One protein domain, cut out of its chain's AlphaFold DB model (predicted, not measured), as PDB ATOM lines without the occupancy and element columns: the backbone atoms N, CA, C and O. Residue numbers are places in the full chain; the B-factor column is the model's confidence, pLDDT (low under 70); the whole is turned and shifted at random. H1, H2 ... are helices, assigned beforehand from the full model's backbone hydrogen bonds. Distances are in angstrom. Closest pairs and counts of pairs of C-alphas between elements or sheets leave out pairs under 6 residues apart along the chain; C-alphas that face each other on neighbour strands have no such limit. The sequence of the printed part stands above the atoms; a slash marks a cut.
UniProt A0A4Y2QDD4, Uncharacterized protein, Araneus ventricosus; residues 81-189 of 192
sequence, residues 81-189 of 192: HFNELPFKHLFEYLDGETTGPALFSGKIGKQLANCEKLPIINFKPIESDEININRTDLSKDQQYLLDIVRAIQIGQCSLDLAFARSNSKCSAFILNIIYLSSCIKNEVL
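Overview. This is residues 81 to 189 of the 192 residues of an uncharacterized protein of Araneus ventricosus (UniProt A0A4Y2QDD4). Look for the longest helix, H5, in the middle of a small helical body: H3 runs beside it the same way on one side, while H1 and the short H2 lie on its other side and the short H4 packs on H3. The long unnamed stretch of residues 113 to 139 swings from H2 past the end of H3 and then round to its start. You read 109 printed residues with five named helices, in the order H1, H2, H3, H4, H5, and no named strand; the class is all helix, with 60 residues in the helices. The whole is compact, with a radius of gyration of the C-alphas of 14.1 A and spans of 39 by 29 by 27 A.

Arrangement. Begin with H1, residues 81 to 95, of which residues 94 to 95 alone touch H2, residues 107 to 112. Their closest C-alphas, those of Asp 95 and Ile 108, are 6.0 A apart, and the two helices run opposite ways at a steep tilt of 49 degrees. Next read H3, residues 140 to 154, and H4, residues 159 to 163: they only just touch, with 3 pairs of C-alphas within 8 A, the closest those of Asp 147 and Leu 161 at 7.3 A. Then come to H5, residues 170 to 188, which touches H3 at a shallow tilt of 15 degrees, the same way, with the closest C-alphas, Ile 152 and Ile 178, 6.9 A apart. With residues 176 to 184 alone H5 touches H2, at a steep tilt of 47 degrees, opposite ways; the closest C-alphas are those of Ile 108 and Cys 183, 6.7 A apart. H1 and H5 are close but not clearly touching, with the C-alphas of His 81 and Cys 170 6.6 A apart. H1 and H3 are apart. In H2, H3 and H4 every O i to N i+4 pair is within hydrogen-bond range; in H1 6 of 11 are, and in H5 9 of 15.

Along the chain. Find C-alpha 81 at (-18.632, -49.332, -19.874); from there H1 runs 19.2 A to C-alpha 95. Find C-alpha 140 at (-34.198, -50.755, -23.232), where H3 begins its 21.1 A. H5 runs 26.6 A to C-alpha 188 at (-10.775, -41.708, -45.193), with a kink of 42 degrees near residue 182.

Size, cuts and confidence. The C-alphas of Thr 136 and Leu 189, the two farthest apart, are 39.3 A apart. The printed part has no cut. The links H1 to H2 and H2 to H3 are long, H3 to H4 is tight and H4 to H5 is short. Check the B-factor column: this predicted model has a mean pLDDT of 70.8 over the printed part, with residues 81 to 84, 98 to 104 and 164 to 189 under 70.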
ATOM      1  N   HIS A  81     -19.888 -50.054 -20.070       66.62
ATOM      2  CA  HIS A  81     -18.632 -49.332 -19.874       66.62
ATOM      3  C   HIS A  81     -17.411 -50.231 -20.118       66.62
ATOM      4  O   HIS A  81     -16.395 -49.783 -20.639       66.62
ATOM      5  N   PHE A  82     -17.513 -51.531 -19.819       69.31
ATOM      6  CA  PHE A  82     -16.457 -52.482 -20.171       69.31
ATOM      7  C   PHE A  82     -16.294 -52.630 -21.691       69.31
ATOM      8  O   PHE A  82     -15.168 -52.682 -22.177       69.31
ATOM      9  N   ASN A  83     -17.397 -52.628 -22.443       69.56
ATOM     10  CA  ASN A  83     -17.364 -52.665 -23.905       69.56
ATOM     11  C   ASN A  83     -16.789 -51.380 -24.519       69.56
ATOM     12  O   ASN A  83     -16.265 -51.436 -25.626       69.56
ATOM     13  N   GLU A  84     -16.844 -50.240 -23.824       68.38
ATOM     14  CA  GLU A  84     -16.205 -48.993 -24.272       68.38
ATOM     15  C   GLU A  84     -14.668 -49.076 -24.206       68.38
ATOM     16  O   GLU A  84     -13.987 -48.454 -25.021       68.38
ATOM     17  N   LEU A  85     -14.100 -49.865 -23.281       72.38
ATOM     18  CA  LEU A  85     -12.649 -49.918 -23.052       72.38
ATOM     19  C   LEU A  85     -11.842 -50.414 -24.270       72.38
ATOM     20  O   LEU A  85     -10.866 -49.747 -24.613       72.38
ATOM     21  N   PRO A  86     -12.212 -51.506 -24.975       74.50
ATOM     22  CA  PRO A  86     -11.534 -51.896 -26.214       74.50
ATOM     23  C   PRO A  86     -11.589 -50.819 -27.304       74.50
ATOM     24  O   PRO A  86     -10.623 -50.637 -28.043       74.50
ATOM     25  N   PHE A  87     -12.700 -50.081 -27.395       74.62
ATOM     26  CA  PHE A  87     -12.852 -49.013 -28.383       74.62
ATOM     27  C   PHE A  87     -12.122 -47.732 -27.996       74.62
ATOM     28  O   PHE A  87     -11.797 -46.942 -28.878       74.62
ATOM     29  N   LYS A  88     -11.814 -47.526 -26.711       76.00
ATOM     30  CA  LYS A  88     -11.069 -46.354 -26.244       76.00
ATOM     31  C   LYS A  88      -9.759 -46.179 -27.010       76.00
ATOM     32  O   LYS A  88      -9.529 -45.104 -27.545       76.00
ATOM     33  N   HIS A  89      -8.956 -47.234 -27.142       78.31
ATOM     34  CA  HIS A  89      -7.688 -47.161 -27.875       78.31
ATOM     35  C   HIS A  89      -7.875 -46.909 -29.373       78.31
ATOM     36  O   HIS A  89      -7.082 -46.199 -29.987       78.31
ATOM     37  N   LEU A  90      -8.941 -47.452 -29.965       80.31
ATOM     38  CA  LEU A  90      -9.287 -47.161 -31.353       80.31
ATOM     39  C   LEU A  90      -9.654 -45.682 -31.528       80.31
ATOM     40  O   LEU A  90      -9.194 -45.049 -32.472       80.31
ATOM     41  N   PHE A  91     -10.445 -45.113 -30.621       76.75
ATOM     42  CA  PHE A  91     -10.808 -43.698 -30.679       76.75
ATOM     43  C   PHE A  91      -9.636 -42.774 -30.371       76.75
ATOM     44  O   PHE A  91      -9.490 -41.761 -31.045       76.75
ATOM     45  N   GLU A  92      -8.758 -43.149 -29.441       80.81
ATOM     46  CA  GLU A  92      -7.493 -42.448 -29.208       80.81
ATOM     47  C   GLU A  92      -6.627 -42.432 -30.472       80.81
ATOM     48  O   GLU A  92      -6.041 -41.407 -30.807       80.81
ATOM     49  N   TYR A  93      -6.580 -43.538 -31.218       82.62
ATOM     50  CA  TYR A  93      -5.867 -43.593 -32.493       82.62
ATOM     51  C   TYR A  93      -6.530 -42.734 -33.583       82.62
ATOM     52  O   TYR A  93      -5.842 -42.018 -34.306       82.62
ATOM     53  N   LEU A  94      -7.860 -42.803 -33.714       80.00
ATOM     54  CA  LEU A  94      -8.602 -42.114 -34.776       80.00
ATOM     55  C   LEU A  94      -8.753 -40.605 -34.538       80.00
ATOM     56  O   LEU A  94      -8.750 -39.836 -35.495       80.00
ATOM     57  N   ASP A  95      -8.911 -40.179 -33.285       80.19
ATOM     58  CA  ASP A  95      -9.285 -38.808 -32.921       80.19
ATOM     59  C   ASP A  95      -8.381 -38.183 -31.839       80.19
ATOM     60  O   ASP A  95      -8.543 -37.021 -31.462       80.19
ATOM     61  N   GLY A  96      -7.374 -38.909 -31.359       82.62
ATOM     62  CA  GLY A  96      -6.486 -38.455 -30.291       82.62
ATOM     63  C   GLY A  96      -7.066 -38.652 -28.890       82.62
ATOM     64  O   GLY A  96      -8.212 -39.059 -28.698       82.62
ATOM     65  N   GLU A  97      -6.244 -38.365 -27.882       79.62
ATOM     66  CA  GLU A  97      -6.641 -38.491 -26.481       79.62
ATOM     67  C   GLU A  97      -7.768 -37.517 -26.108       79.62
ATOM     68  O   GLU A  97      -7.672 -36.300 -26.291       79.62
ATOM     69  N   THR A  98      -8.821 -38.040 -25.482       69.12
ATOM     70  CA  THR A  98      -9.879 -37.207 -24.904       69.12
ATOM     71  C   THR A  98      -9.303 -36.348 -23.777       69.12
ATOM     72  O   THR A  98      -8.859 -36.878 -22.758       69.12
ATOM     73  N   THR A  99      -9.346 -35.022 -23.916       68.56
ATOM     74  CA  THR A  99      -8.812 -34.088 -22.899       68.56
ATOM     75  C   THR A  99      -9.831 -33.740 -21.810       68.56
ATOM     76  O   THR A  99      -9.502 -33.085 -20.822       68.56
ATOM     77  N   GLY A 100     -11.076 -34.205 -21.955       65.75
ATOM     78  CA  GLY A 100     -12.122 -34.085 -20.948       65.75
ATOM     79  C   GLY A 100     -13.480 -34.608 -21.436       65.75
ATOM     80  O   GLY A 100     -13.612 -34.981 -22.600       65.75
ATOM     81  N   PRO A 101     -14.517 -34.594 -20.576       57.97
ATOM     82  CA  PRO A 101     -15.836 -35.175 -20.870       57.97
ATOM     83  C   PRO A 101     -16.592 -34.545 -22.050       57.97
ATOM     84  O   PRO A 101     -17.547 -35.134 -22.543       57.97
ATOM     85  N   ALA A 102     -16.199 -33.341 -22.469       57.97
ATOM     86  CA  ALA A 102     -16.823 -32.596 -23.565       57.97
ATOM     87  C   ALA A 102     -15.797 -32.082 -24.592       57.97
ATOM     88  O   ALA A 102     -16.123 -31.240 -25.425       57.97
ATOM     89  N   LEU A 103     -14.541 -32.529 -24.497       64.12
ATOM     90  CA  LEU A 103     -13.437 -31.990 -25.285       64.12
ATOM     91  C   LEU A 103     -12.845 -33.090 -26.161       64.12
ATOM     92  O   LEU A 103     -12.086 -33.943 -25.701       64.12
ATOM     93  N   PHE A 104     -13.199 -33.024 -27.440       69.38
ATOM     94  CA  PHE A 104     -12.593 -33.822 -28.493       69.38
ATOM     95  C   PHE A 104     -11.334 -33.127 -29.018       69.38
ATOM     96  O   PHE A 104     -11.348 -31.933 -29.339       69.38
ATOM     97  N   SER A 105     -10.230 -33.864 -29.098       73.62
ATOM     98  CA  SER A 105      -8.949 -33.355 -29.594       73.62
ATOM     99  C   SER A 105      -8.892 -33.319 -31.120       73.62
ATOM    100  O   SER A 105      -8.406 -32.340 -31.706       73.62
ATOM    101  N   GLY A 106      -9.393 -34.371 -31.762       78.75
ATOM    102  CA  GLY A 106      -9.223 -34.624 -33.182       78.75
ATOM    103  C   GLY A 106     -10.316 -34.013 -34.042       78.75
ATOM    104  O   GLY A 106     -11.238 -33.340 -33.574       78.75
ATOM    105  N   LYS A 107     -10.147 -34.170 -35.355       81.19
ATOM    106  CA  LYS A 107     -11.054 -33.583 -36.346       81.19
ATOM    107  C   LYS A 107     -12.424 -34.246 -36.312       81.19
ATOM    108  O   LYS A 107     -13.421 -33.545 -36.468       81.19
ATOM    109  N   ILE A 108     -12.467 -35.555 -36.077       78.56
ATOM    110  CA  ILE A 108     -13.696 -36.338 -36.100       78.56
ATOM    111  C   ILE A 108     -14.561 -35.940 -34.908       78.56
ATOM    112  O   ILE A 108     -15.694 -35.505 -35.089       78.56
ATOM    113  N   GLY A 109     -14.018 -35.973 -33.693       76.75
ATOM    114  CA  GLY A 109     -14.766 -35.604 -32.500       76.75
ATOM    115  C   GLY A 109     -15.153 -34.123 -32.474       76.75
ATOM    116  O   GLY A 109     -16.241 -33.779 -32.019       76.75
ATOM    117  N   LYS A 110     -14.353 -33.221 -33.060       78.38
ATOM    118  CA  LYS A 110     -14.766 -31.812 -33.242       78.38
ATOM    119  C   LYS A 110     -15.997 -31.657 -34.137       78.38
ATOM    120  O   LYS A 110     -16.804 -30.764 -33.881       78.38
ATOM    121  N   GLN A 111     -16.172 -32.509 -35.150       75.94
ATOM    122  CA  GLN A 111     -17.396 -32.525 -35.960       75.94
ATOM    123  C   GLN A 111     -18.602 -33.049 -35.164       75.94
ATOM    124  O   GLN A 111     -19.728 -32.615 -35.411       75.94
ATOM    125  N   LEU A 112     -18.373 -33.909 -34.163       75.12
ATOM    126  CA  LEU A 112     -19.425 -34.425 -33.283       75.12
ATOM    127  C   LEU A 112     -20.000 -33.365 -32.337       75.12
ATOM    128  O   LEU A 112     -21.134 -33.503 -31.899       75.12
ATOM    129  N   ALA A 113     -19.271 -32.284 -32.045       73.88
ATOM    130  CA  ALA A 113     -19.682 -31.280 -31.057       73.88
ATOM    131  C   ALA A 113     -20.990 -30.528 -31.387       73.88
ATOM    132  O   ALA A 113     -21.541 -29.866 -30.514       73.88
ATOM    133  N   ASN A 114     -21.457 -30.579 -32.639       72.75
ATOM    134  CA  ASN A 114     -22.741 -30.012 -33.064       72.75
ATOM    135  C   ASN A 114     -23.586 -31.037 -33.837       72.75
ATOM    136  O   ASN A 114     -24.426 -30.645 -34.653       72.75
ATOM    137  N   CYS A 115     -23.324 -32.334 -33.653       73.56
ATOM    138  CA  CYS A 115     -23.948 -33.383 -34.451       73.56
ATOM    139  C   CYS A 115     -25.475 -33.345 -34.335       73.56
ATOM    140  O   CYS A 115     -26.164 -33.449 -35.341       73.56
ATOM    141  N   GLU A 116     -26.004 -33.034 -33.153       72.38
ATOM    142  CA  GLU A 116     -27.433 -32.932 -32.868       72.38
ATOM    143  C   GLU A 116     -28.171 -31.849 -33.672       72.38
ATOM    144  O   GLU A 116     -29.398 -31.870 -33.757       72.38
ATOM    145  N   LYS A 117     -27.438 -30.891 -34.256       77.00
ATOM    146  CA  LYS A 117     -27.993 -29.820 -35.101       77.00
ATOM    147  C   LYS A 117     -27.934 -30.153 -36.587       77.00
ATOM    148  O   LYS A 117     -28.507 -29.423 -37.395       77.00
ATOM    149  N   LEU A 118     -27.197 -31.197 -36.962       76.69
ATOM    150  CA  LEU A 118     -27.041 -31.588 -38.354       76.69
ATOM    151  C   LEU A 118     -28.293 -32.335 -38.833       76.69
ATOM    152  O   LEU A 118     -28.911 -33.071 -38.062       76.69
ATOM    153  N   PRO A 119     -28.689 -32.158 -40.105       80.31
ATOM    154  CA  PRO A 119     -29.803 -32.905 -40.662       80.31
ATOM    155  C   PRO A 119     -29.479 -34.401 -40.675       80.31
ATOM    156  O   PRO A 119     -28.354 -34.808 -40.970       80.31
ATOM    157  N   ILE A 120     -30.490 -35.223 -40.402       82.25
ATOM    158  CA  ILE A 120     -30.377 -36.673 -40.546       82.25
ATOM    159  C   ILE A 120     -30.343 -36.985 -42.040       82.25
ATOM    160  O   ILE A 120     -31.277 -36.658 -42.774       82.25
ATOM    161  N   ILE A 121     -29.256 -37.609 -42.484       82.75
ATOM    162  CA  ILE A 121     -29.055 -38.021 -43.873       82.75
ATOM    163  C   ILE A 121     -28.886 -39.536 -43.946       82.75
ATOM    164  O   ILE A 121     -28.364 -40.163 -43.022       82.75
ATOM    165  N   ASN A 122     -29.299 -40.119 -45.069       85.38
ATOM    166  CA  ASN A 122     -28.969 -41.506 -45.377       85.38
ATOM    167  C   ASN A 122     -27.466 -41.630 -45.658       85.38
ATOM    168  O   ASN A 122     -26.837 -40.705 -46.174       85.38
ATOM    169  N   PHE A 123     -26.897 -42.788 -45.347       84.88
ATOM    170  CA  PHE A 123     -25.476 -43.078 -45.521       84.88
ATOM    171  C   PHE A 123     -25.279 -44.452 -46.167       84.88
ATOM    172  O   PHE A 123     -26.216 -45.237 -46.293       84.88
ATOM    173  N   LYS A 124     -24.059 -44.746 -46.634       88.56
ATOM    174  CA  LYS A 124     -23.771 -46.043 -47.262       88.56
ATOM    175  C   LYS A 124     -23.897 -47.161 -46.209       88.56
ATOM    176  O   LYS A 124     -23.139 -47.096 -45.237       88.56
ATOM    177  N   PRO A 125     -24.751 -48.177 -46.435       89.81
ATOM    178  CA  PRO A 125     -24.862 -49.353 -45.573       89.81
ATOM    179  C   PRO A 125     -23.500 -49.984 -45.265       89.81
ATOM    180  O   PRO A 125     -22.617 -50.011 -46.132       89.81
ATOM    181  N   ILE A 126     -23.328 -50.481 -44.039       88.62
ATOM    182  CA  ILE A 126     -22.154 -51.265 -43.640       88.62
ATOM    183  C   ILE A 126     -22.603 -52.709 -43.434       88.62
ATOM    184  O   ILE A 126     -23.405 -52.987 -42.547       88.62
ATOM    185  N   GLU A 127     -22.088 -53.614 -44.266       88.50
ATOM    186  CA  GLU A 127     -22.375 -55.043 -44.156       88.50
ATOM    187  C   GLU A 127     -21.785 -55.609 -42.858       88.50
ATOM    188  O   GLU A 127     -20.624 -55.362 -42.521       88.50
ATOM    189  N   SER A 128     -22.600 -56.362 -42.125       86.56
ATOM    190  CA  SER A 128     -22.208 -57.119 -40.938       86.56
ATOM    191  C   SER A 128     -23.149 -58.305 -40.745       86.56
ATOM    192  O   SER A 128     -24.217 -58.359 -41.361       86.56
ATOM    193  N   ASP A 129     -22.754 -59.252 -39.896       88.88
ATOM    194  CA  ASP A 129     -23.541 -60.454 -39.629       88.88
ATOM    195  C   ASP A 129     -24.936 -60.126 -39.074       88.88
ATOM    196  O   ASP A 129     -25.143 -59.163 -38.326       88.88
ATOM    197  N   GLU A 130     -25.912 -60.959 -39.432       85.44
ATOM    198  CA  GLU A 130     -27.282 -60.800 -38.961       85.44
ATOM    199  C   GLU A 130     -27.380 -61.090 -37.456       85.44
ATOM    200  O   GLU A 130     -27.035 -62.171 -36.972       85.44
ATOM    201  N   ILE A 131     -27.898 -60.119 -36.700       86.25
ATOM    202  CA  ILE A 131     -28.101 -60.249 -35.256       86.25
ATOM    203  C   ILE A 131     -29.507 -60.794 -34.998       86.25
ATOM    204  O   ILE A 131     -30.483 -60.041 -34.898       86.25
ATOM    205  N   ASN A 132     -29.606 -62.115 -34.863       87.12
ATOM    206  CA  ASN A 132     -30.856 -62.805 -34.552       87.12
ATOM    207  C   ASN A 132     -31.076 -62.903 -33.032       87.12
ATOM    208  O   ASN A 132     -30.850 -63.942 -32.412       87.12
ATOM    209  N   ILE A 133     -31.471 -61.783 -32.423       89.44
ATOM    210  CA  ILE A 133     -31.812 -61.701 -30.998       89.44
ATOM    211  C   ILE A 133     -33.263 -61.252 -30.858       89.44
ATOM    212  O   ILE A 133     -33.698 -60.286 -31.493       89.44
ATOM    213  N   ASN A 134     -34.013 -61.932 -29.993       90.06
ATOM    214  CA  ASN A 134     -35.376 -61.540 -29.681       90.06
ATOM    215  C   ASN A 134     -35.386 -60.229 -28.877       90.06
ATOM    216  O   ASN A 134     -34.816 -60.122 -27.792       90.06
ATOM    217  N   ARG A 135     -36.077 -59.218 -29.410       88.19
ATOM    218  CA  ARG A 135     -36.126 -57.865 -28.841       88.19
ATOM    219  C   ARG A 135     -36.720 -57.831 -27.430       88.19
ATOM    220  O   ARG A 135     -36.352 -56.956 -26.649       88.19
ATOM    221  N   THR A 136     -37.623 -58.755 -27.095       89.94
ATOM    222  CA  THR A 136     -38.247 -58.815 -25.760       89.94
ATOM    223  C   THR A 136     -37.277 -59.239 -24.666       89.94
ATOM    224  O   THR A 136     -37.516 -58.933 -23.501       89.94
ATOM    225  N   ASP A 137     -36.182 -59.897 -25.041       89.81
ATOM    226  CA  ASP A 137     -35.178 -60.412 -24.107       89.81
ATOM    227  C   ASP A 137     -34.121 -59.343 -23.777       89.81
ATOM    228  O   ASP A 137     -33.254 -59.545 -22.930       89.81
ATOM    229  N   LEU A 138     -34.199 -58.183 -24.439       82.50
ATOM    230  CA  LEU A 138     -33.255 -57.083 -24.318       82.50
ATOM    231  C   LEU A 138     -33.775 -55.982 -23.392       82.50
ATOM    232  O   LEU A 138     -34.933 -55.553 -23.469       82.50
ATOM    233  N   SER A 139     -32.874 -55.431 -22.578       78.69
ATOM    234  CA  SER A 139     -33.124 -54.185 -21.851       78.69
ATOM    235  C   SER A 139     -33.373 -53.026 -22.826       78.69
ATOM    236  O   SER A 139     -33.024 -53.094 -24.002       78.69
ATOM    237  N   LYS A 140     -33.946 -51.914 -22.355       77.94
ATOM    238  CA  LYS A 140     -34.198 -50.755 -23.232       77.94
ATOM    239  C   LYS A 140     -32.925 -50.184 -23.856       77.94
ATOM    240  O   LYS A 140     -32.955 -49.809 -25.022       77.94
ATOM    241  N   ASP A 141     -31.821 -50.170 -23.114       73.56
ATOM    242  CA  ASP A 141     -30.535 -49.700 -23.636       73.56
ATOM    243  C   ASP A 141     -29.974 -50.676 -24.685       73.56
ATOM    244  O   ASP A 141     -29.459 -50.250 -25.714       73.56
ATOM    245  N   GLN A 142     -30.147 -51.987 -24.490       78.38
ATOM    246  CA  GLN A 142     -29.768 -52.997 -25.485       78.38
ATOM    247  C   GLN A 142     -30.654 -52.960 -26.736       78.38
ATOM    248  O   GLN A 142     -30.163 -53.159 -27.843       78.38
ATOM    249  N   GLN A 143     -31.951 -52.679 -26.591       85.19
ATOM    250  CA  GLN A 143     -32.837 -52.460 -27.735       85.19
ATOM    251  C   GLN A 143     -32.416 -51.218 -28.522       85.19
ATOM    252  O   GLN A 143     -32.376 -51.265 -29.746       85.19
ATOM    253  N   TYR A 144     -32.054 -50.139 -27.823       81.50
ATOM    254  CA  TYR A 144     -31.528 -48.932 -28.455       81.50
ATOM    255  C   TYR A 144     -30.247 -49.234 -29.244       81.50
ATOM    256  O   TYR A 144     -30.151 -48.878 -30.412       81.50
ATOM    257  N   LEU A 145     -29.311 -49.984 -28.654       81.69
ATOM    258  CA  LEU A 145     -28.111 -50.475 -29.341       81.69
ATOM    259  C   LEU A 145     -28.429 -51.293 -30.597       81.69
ATOM    260  O   LEU A 145     -27.830 -51.069 -31.646       81.69
ATOM    261  N   LEU A 146     -29.370 -52.234 -30.499       86.06
ATOM    262  CA  LEU A 146     -29.778 -53.071 -31.625       86.06
ATOM    263  C   LEU A 146     -30.368 -52.232 -32.766       86.06
ATOM    264  O   LEU A 146     -30.058 -52.479 -33.930       86.06
ATOM    265  N   ASP A 147     -31.182 -51.228 -32.440       87.44
ATOM    266  CA  ASP A 147     -31.766 -50.328 -33.434       87.44
ATOM    267  C   ASP A 147     -30.686 -49.477 -34.128       87.44
ATOM    268  O   ASP A 147     -30.755 -49.274 -35.340       87.44
ATOM    269  N   ILE A 148     -29.644 -49.062 -33.397       85.06
ATOM    270  CA  ILE A 148     -28.467 -48.381 -33.960       85.06
ATOM    271  C   ILE A 148     -27.711 -49.281 -34.938       85.06
ATOM    272  O   ILE A 148     -27.408 -48.858 -36.055       85.06
ATOM    273  N   VAL A 149     -27.424 -50.527 -34.555       87.06
ATOM    274  CA  VAL A 149     -26.716 -51.469 -35.435       87.06
ATOM    275  C   VAL A 149     -27.514 -51.720 -36.713       87.06
ATOM    276  O   VAL A 149     -26.957 -51.655 -37.807       87.06
ATOM    277  N   ARG A 150     -28.832 -51.917 -36.597       88.94
ATOM    278  CA  ARG A 150     -29.717 -52.098 -37.756       88.94
ATOM    279  C   ARG A 150     -29.744 -50.869 -38.659       88.94
ATOM    280  O   ARG A 150     -29.650 -51.019 -39.871       88.94
ATOM    281  N   ALA A 151     -29.813 -49.664 -38.087       88.94
ATOM    282  CA  ALA A 151     -29.729 -48.415 -38.842       88.94
ATOM    283  C   ALA A 151     -28.423 -48.321 -39.649       88.94
ATOM    284  O   ALA A 151     -28.440 -47.920 -40.815       88.94
ATOM    285  N   ILE A 152     -27.301 -48.752 -39.059       87.44
ATOM    286  CA  ILE A 152     -25.995 -48.812 -39.726       87.44
ATOM    287  C   ILE A 152     -25.985 -49.834 -40.874       87.44
ATOM    288  O   ILE A 152     -25.501 -49.526 -41.968       87.44
ATOM    289  N   GLN A 153     -26.571 -51.013 -40.652       89.06
ATOM    290  CA  GLN A 153     -26.670 -52.086 -41.647       89.06
ATOM    291  C   GLN A 153     -27.512 -51.707 -42.865       89.06
ATOM    292  O   GLN A 153     -27.224 -52.176 -43.959       89.06
ATOM    293  N   ILE A 154     -28.534 -50.861 -42.700       90.88
ATOM    294  CA  ILE A 154     -29.409 -50.428 -43.803       90.88
ATOM    295  C   ILE A 154     -29.060 -49.038 -44.347       90.88
ATOM    296  O   ILE A 154     -29.620 -48.619 -45.359       90.88
ATOM    297  N   GLY A 155     -28.156 -48.303 -43.691       88.25
ATOM    298  CA  GLY A 155     -27.762 -46.955 -44.101       88.25
ATOM    299  C   GLY A 155     -28.809 -45.866 -43.837       88.25
ATOM    300  O   GLY A 155     -28.794 -44.825 -44.498       88.25
ATOM    301  N   GLN A 156     -29.754 -46.097 -42.921       88.44
ATOM    302  CA  GLN A 156     -30.880 -45.194 -42.656       88.44
ATOM    303  C   GLN A 156     -31.115 -45.047 -41.154       88.44
ATOM    304  O   GLN A 156     -31.236 -46.038 -40.440       88.44
ATOM    305  N   CYS A 157     -31.231 -43.806 -40.681       85.81
ATOM    306  CA  CYS A 157     -31.549 -43.491 -39.290       85.81
ATOM    307  C   CYS A 157     -32.963 -42.900 -39.205       85.81
ATOM    308  O   CYS A 157     -33.259 -41.911 -39.876       85.81
ATOM    309  N   SER A 158     -33.847 -43.499 -38.403       85.25
ATOM    310  CA  SER A 158     -35.195 -42.959 -38.196       85.25
ATOM    311  C   SER A 158     -35.169 -41.744 -37.263       85.25
ATOM    312  O   SER A 158     -34.306 -41.632 -36.392       85.25
ATOM    313  N   LEU A 159     -36.152 -40.847 -37.407       81.75
ATOM    314  CA  LEU A 159     -36.307 -39.692 -36.511       81.75
ATOM    315  C   LEU A 159     -36.450 -40.137 -35.051       81.75
ATOM    316  O   LEU A 159     -35.810 -39.569 -34.169       81.75
ATOM    317  N   ASP A 160     -37.224 -41.195 -34.807       83.38
ATOM    318  CA  ASP A 160     -37.407 -41.758 -33.469       83.38
ATOM    319  C   ASP A 160     -36.083 -42.225 -32.856       83.38
ATOM    320  O   ASP A 160     -35.836 -41.984 -31.676       83.38
ATOM    321  N   LEU A 161     -35.206 -42.851 -33.650       82.50
ATOM    322  CA  LEU A 161     -33.897 -43.310 -33.188       82.50
ATOM    323  C   LEU A 161     -32.930 -42.141 -32.948       82.50
ATOM    324  O   LEU A 161     -32.197 -42.142 -31.959       82.50
ATOM    325  N   ALA A 162     -32.948 -41.137 -33.826       76.94
ATOM    326  CA  ALA A 162     -32.093 -39.958 -33.721       76.94
ATOM    327  C   ALA A 162     -32.447 -39.075 -32.514       76.94
ATOM    328  O   ALA A 162     -31.559 -38.523 -31.866       76.94
ATOM    329  N   PHE A 163     -33.737 -38.966 -32.181       75.19
ATOM    330  CA  PHE A 163     -34.214 -38.184 -31.036       75.19
ATOM    331  C   PHE A 163     -34.411 -39.008 -29.762       75.19
ATOM    332  O   PHE A 163     -34.758 -38.449 -28.714       75.19
ATOM    333  N   ALA A 164     -34.180 -40.321 -29.814       69.56
ATOM    334  CA  ALA A 164     -34.241 -41.176 -28.643       69.56
ATOM    335  C   ALA A 164     -33.217 -40.711 -27.601       69.56
ATOM    336  O   ALA A 164     -32.002 -40.834 -27.760       69.56
ATOM    337  N   ARG A 165     -33.727 -40.188 -26.485       55.28
ATOM    338  CA  ARG A 165     -32.914 -39.881 -25.312       55.28
ATOM    339  C   ARG A 165     -32.637 -41.168 -24.568       55.28
ATOM    340  O   ARG A 165     -33.507 -41.739 -23.910       55.28
ATOM    341  N   SER A 166     -31.405 -41.609 -24.682       47.41
ATOM    342  CA  SER A 166     -30.906 -42.722 -23.916       47.41
ATOM    343  C   SER A 166     -30.614 -42.239 -22.483       47.41
ATOM    344  O   SER A 166     -30.037 -41.173 -22.269       47.41
ATOM    345  N   ASN A 167     -31.131 -42.947 -21.474       40.31
ATOM    346  CA  ASN A 167     -31.117 -42.469 -20.079       40.31
ATOM    347  C   ASN A 167     -29.767 -42.702 -19.378       40.31
ATOM    348  O   ASN A 167     -29.620 -42.355 -18.207       40.31
ATOM    349  N   SER A 168     -28.795 -43.298 -20.070       39.38
ATOM    350  CA  SER A 168     -27.458 -43.557 -19.549       39.38
ATOM    351  C   SER A 168     -26.445 -42.608 -20.201       39.38
ATOM    352  O   SER A 168     -26.542 -42.283 -21.380       39.38
ATOM    353  N   LYS A 169     -25.437 -42.147 -19.454       37.50
ATOM    354  CA  LYS A 169     -24.317 -41.404 -20.060       37.50
ATOM    355  C   LYS A 169     -23.507 -42.286 -21.030       37.50
ATOM    356  O   LYS A 169     -22.970 -41.762 -21.998       37.50
ATOM    357  N   CYS A 170     -23.506 -43.608 -20.830       37.84
ATOM    358  CA  CYS A 170     -22.889 -44.597 -21.726       37.84
ATOM    359  C   CYS A 170     -23.514 -44.605 -23.128       37.84
ATOM    360  O   CYS A 170     -22.841 -44.808 -24.129       37.84
ATOM    361  N   SER A 171     -24.806 -44.317 -23.250       35.62
ATOM    362  CA  SER A 171     -25.504 -44.363 -24.536       35.62
ATOM    363  C   SER A 171     -25.311 -43.112 -25.406       35.62
ATOM    364  O   SER A 171     -25.598 -43.157 -26.601       35.62
ATOM    365  N   ALA A 172     -24.717 -42.042 -24.861       38.00
ATOM    366  CA  ALA A 172     -24.162 -40.948 -25.663       38.00
ATOM    367  C   ALA A 172     -22.911 -41.390 -26.450       38.00
ATOM    368  O   ALA A 172     -22.659 -40.886 -27.542       38.00
ATOM    369  N   PHE A 173     -22.166 -42.382 -25.949       43.22
ATOM    370  CA  PHE A 173     -20.999 -42.942 -26.633       43.22
ATOM    371  C   PHE A 173     -21.393 -43.738 -27.888       43.22
ATOM    372  O   PHE A 173     -20.671 -43.722 -28.881       43.22
ATOM    373  N   ILE A 174     -22.577 -44.365 -27.901       46.00
ATOM    374  CA  ILE A 174     -23.066 -45.095 -29.084       46.00
ATOM    375  C   ILE A 174     -23.712 -44.167 -30.127       46.00
ATOM    376  O   ILE A 174     -23.573 -44.417 -31.323       46.00
ATOM    377  N   LEU A 175     -24.327 -43.048 -29.724       42.25
ATOM    378  CA  LEU A 175     -24.729 -41.991 -30.670       42.25
ATOM    379  C   LEU A 175     -23.537 -41.496 -31.508       42.25
ATOM    380  O   LEU A 175     -23.675 -41.259 -32.710       42.25
ATOM    381  N   ASN A 176     -22.344 -41.456 -30.905       47.09
ATOM    382  CA  ASN A 176     -21.114 -41.144 -31.623       47.09
ATOM    383  C   ASN A 176     -20.732 -42.222 -32.649       47.09
ATOM    384  O   ASN A 176     -20.144 -41.861 -33.656       47.09
ATOM    385  N   ILE A 177     -21.103 -43.502 -32.489       49.50
ATOM    386  CA  ILE A 177     -20.808 -44.568 -33.474       49.50
ATOM    387  C   ILE A 177     -21.600 -44.377 -34.783       49.50
ATOM    388  O   ILE A 177     -21.049 -44.602 -35.866       49.50
ATOM    389  N   ILE A 178     -22.855 -43.905 -34.722       44.09
ATOM    390  CA  ILE A 178     -23.636 -43.565 -35.932       44.09
ATOM    391  C   ILE A 178     -22.971 -42.410 -36.683       44.09
ATOM    392  O   ILE A 178     -22.770 -42.497 -37.895       44.09
ATOM    393  N   TYR A 179     -22.587 -41.349 -35.970       43.97
ATOM    394  CA  TYR A 179     -21.922 -40.204 -36.593       43.97
ATOM    395  C   TYR A 179     -20.488 -40.507 -37.033       43.97
ATOM    396  O   TYR A 179     -20.051 -40.016 -38.064       43.97
ATOM    397  N   LEU A 180     -19.754 -41.357 -36.319       42.53
ATOM    398  CA  LEU A 180     -18.455 -41.861 -36.756       42.53
ATOM    399  C   LEU A 180     -18.608 -42.641 -38.064       42.53
ATOM    400  O   LEU A 180     -17.819 -42.446 -38.979       42.53
ATOM    401  N   SER A 181     -19.664 -43.440 -38.224       38.88
ATOM    402  CA  SER A 181     -19.908 -44.181 -39.471       38.88
ATOM    403  C   SER A 181     -20.202 -43.266 -40.672       38.88
ATOM    404  O   SER A 181     -19.843 -43.613 -41.802       38.88
ATOM    405  N   SER A 182     -20.801 -42.087 -40.454       37.28
ATOM    406  CA  SER A 182     -21.017 -41.073 -41.500       37.28
ATOM    407  C   SER A 182     -19.804 -40.150 -41.718       37.28
ATOM    408  O   SER A 182     -19.498 -39.816 -42.862       37.28
ATOM    409  N   CYS A 183     -19.061 -39.791 -40.663       35.50
ATOM    410  CA  CYS A 183     -17.877 -38.922 -40.717       35.50
ATOM    411  C   CYS A 183     -16.607 -39.640 -41.200       35.50
ATOM    412  O   CYS A 183     -15.836 -39.046 -41.954       35.50
ATOM    413  N   ILE A 184     -16.392 -40.916 -40.848       38.22
ATOM    414  CA  ILE A 184     -15.179 -41.673 -41.214       38.22
ATOM    415  C   ILE A 184     -15.002 -41.738 -42.742       38.22
ATOM    416  O   ILE A 184     -13.875 -41.737 -43.225       38.22
ATOM    417  N   LYS A 185     -16.070 -41.686 -43.552       40.16
ATOM    418  CA  LYS A 185     -15.924 -41.677 -45.022       40.16
ATOM    419  C   LYS A 185     -15.653 -40.306 -45.646       40.16
ATOM    420  O   LYS A 185     -15.155 -40.281 -46.768       40.16
ATOM    421  N   ASN A 186     -15.902 -39.199 -44.944       34.00
ATOM    422  CA  ASN A 186     -15.565 -37.868 -45.464       34.00
ATOM    423  C   ASN A 186     -14.081 -37.502 -45.272       34.00
ATOM    424  O   ASN A 186     -13.617 -36.570 -45.920       34.00
ATOM    425  N   GLU A 187     -13.321 -38.244 -44.455       34.31
ATOM    426  CA  GLU A 187     -11.863 -38.057 -44.316       34.31
ATOM    427  C   GLU A 187     -11.013 -39.272 -44.754       34.31
ATOM    428  O   GLU A 187      -9.833 -39.090 -45.041       34.31
ATOM    429  N   VAL A 188     -11.569 -40.490 -44.884       29.02
ATOM    430  CA  VAL A 188     -10.775 -41.708 -45.193       29.02
ATOM    431  C   VAL A 188     -10.806 -42.135 -46.675       29.02
ATOM    432  O   VAL A 188     -10.023 -42.985 -47.079       29.02
ATOM    433  N   LEU A 189     -11.599 -41.497 -47.548       27.25
ATOM    434  CA  LEU A 189     -11.520 -41.711 -49.013       27.25
ATOM    435  C   LEU A 189     -10.557 -40.737 -49.722       27.25
ATOM    436  O   LEU A 189     -10.800 -40.305 -50.847       27.25
TER     437      LEU A 189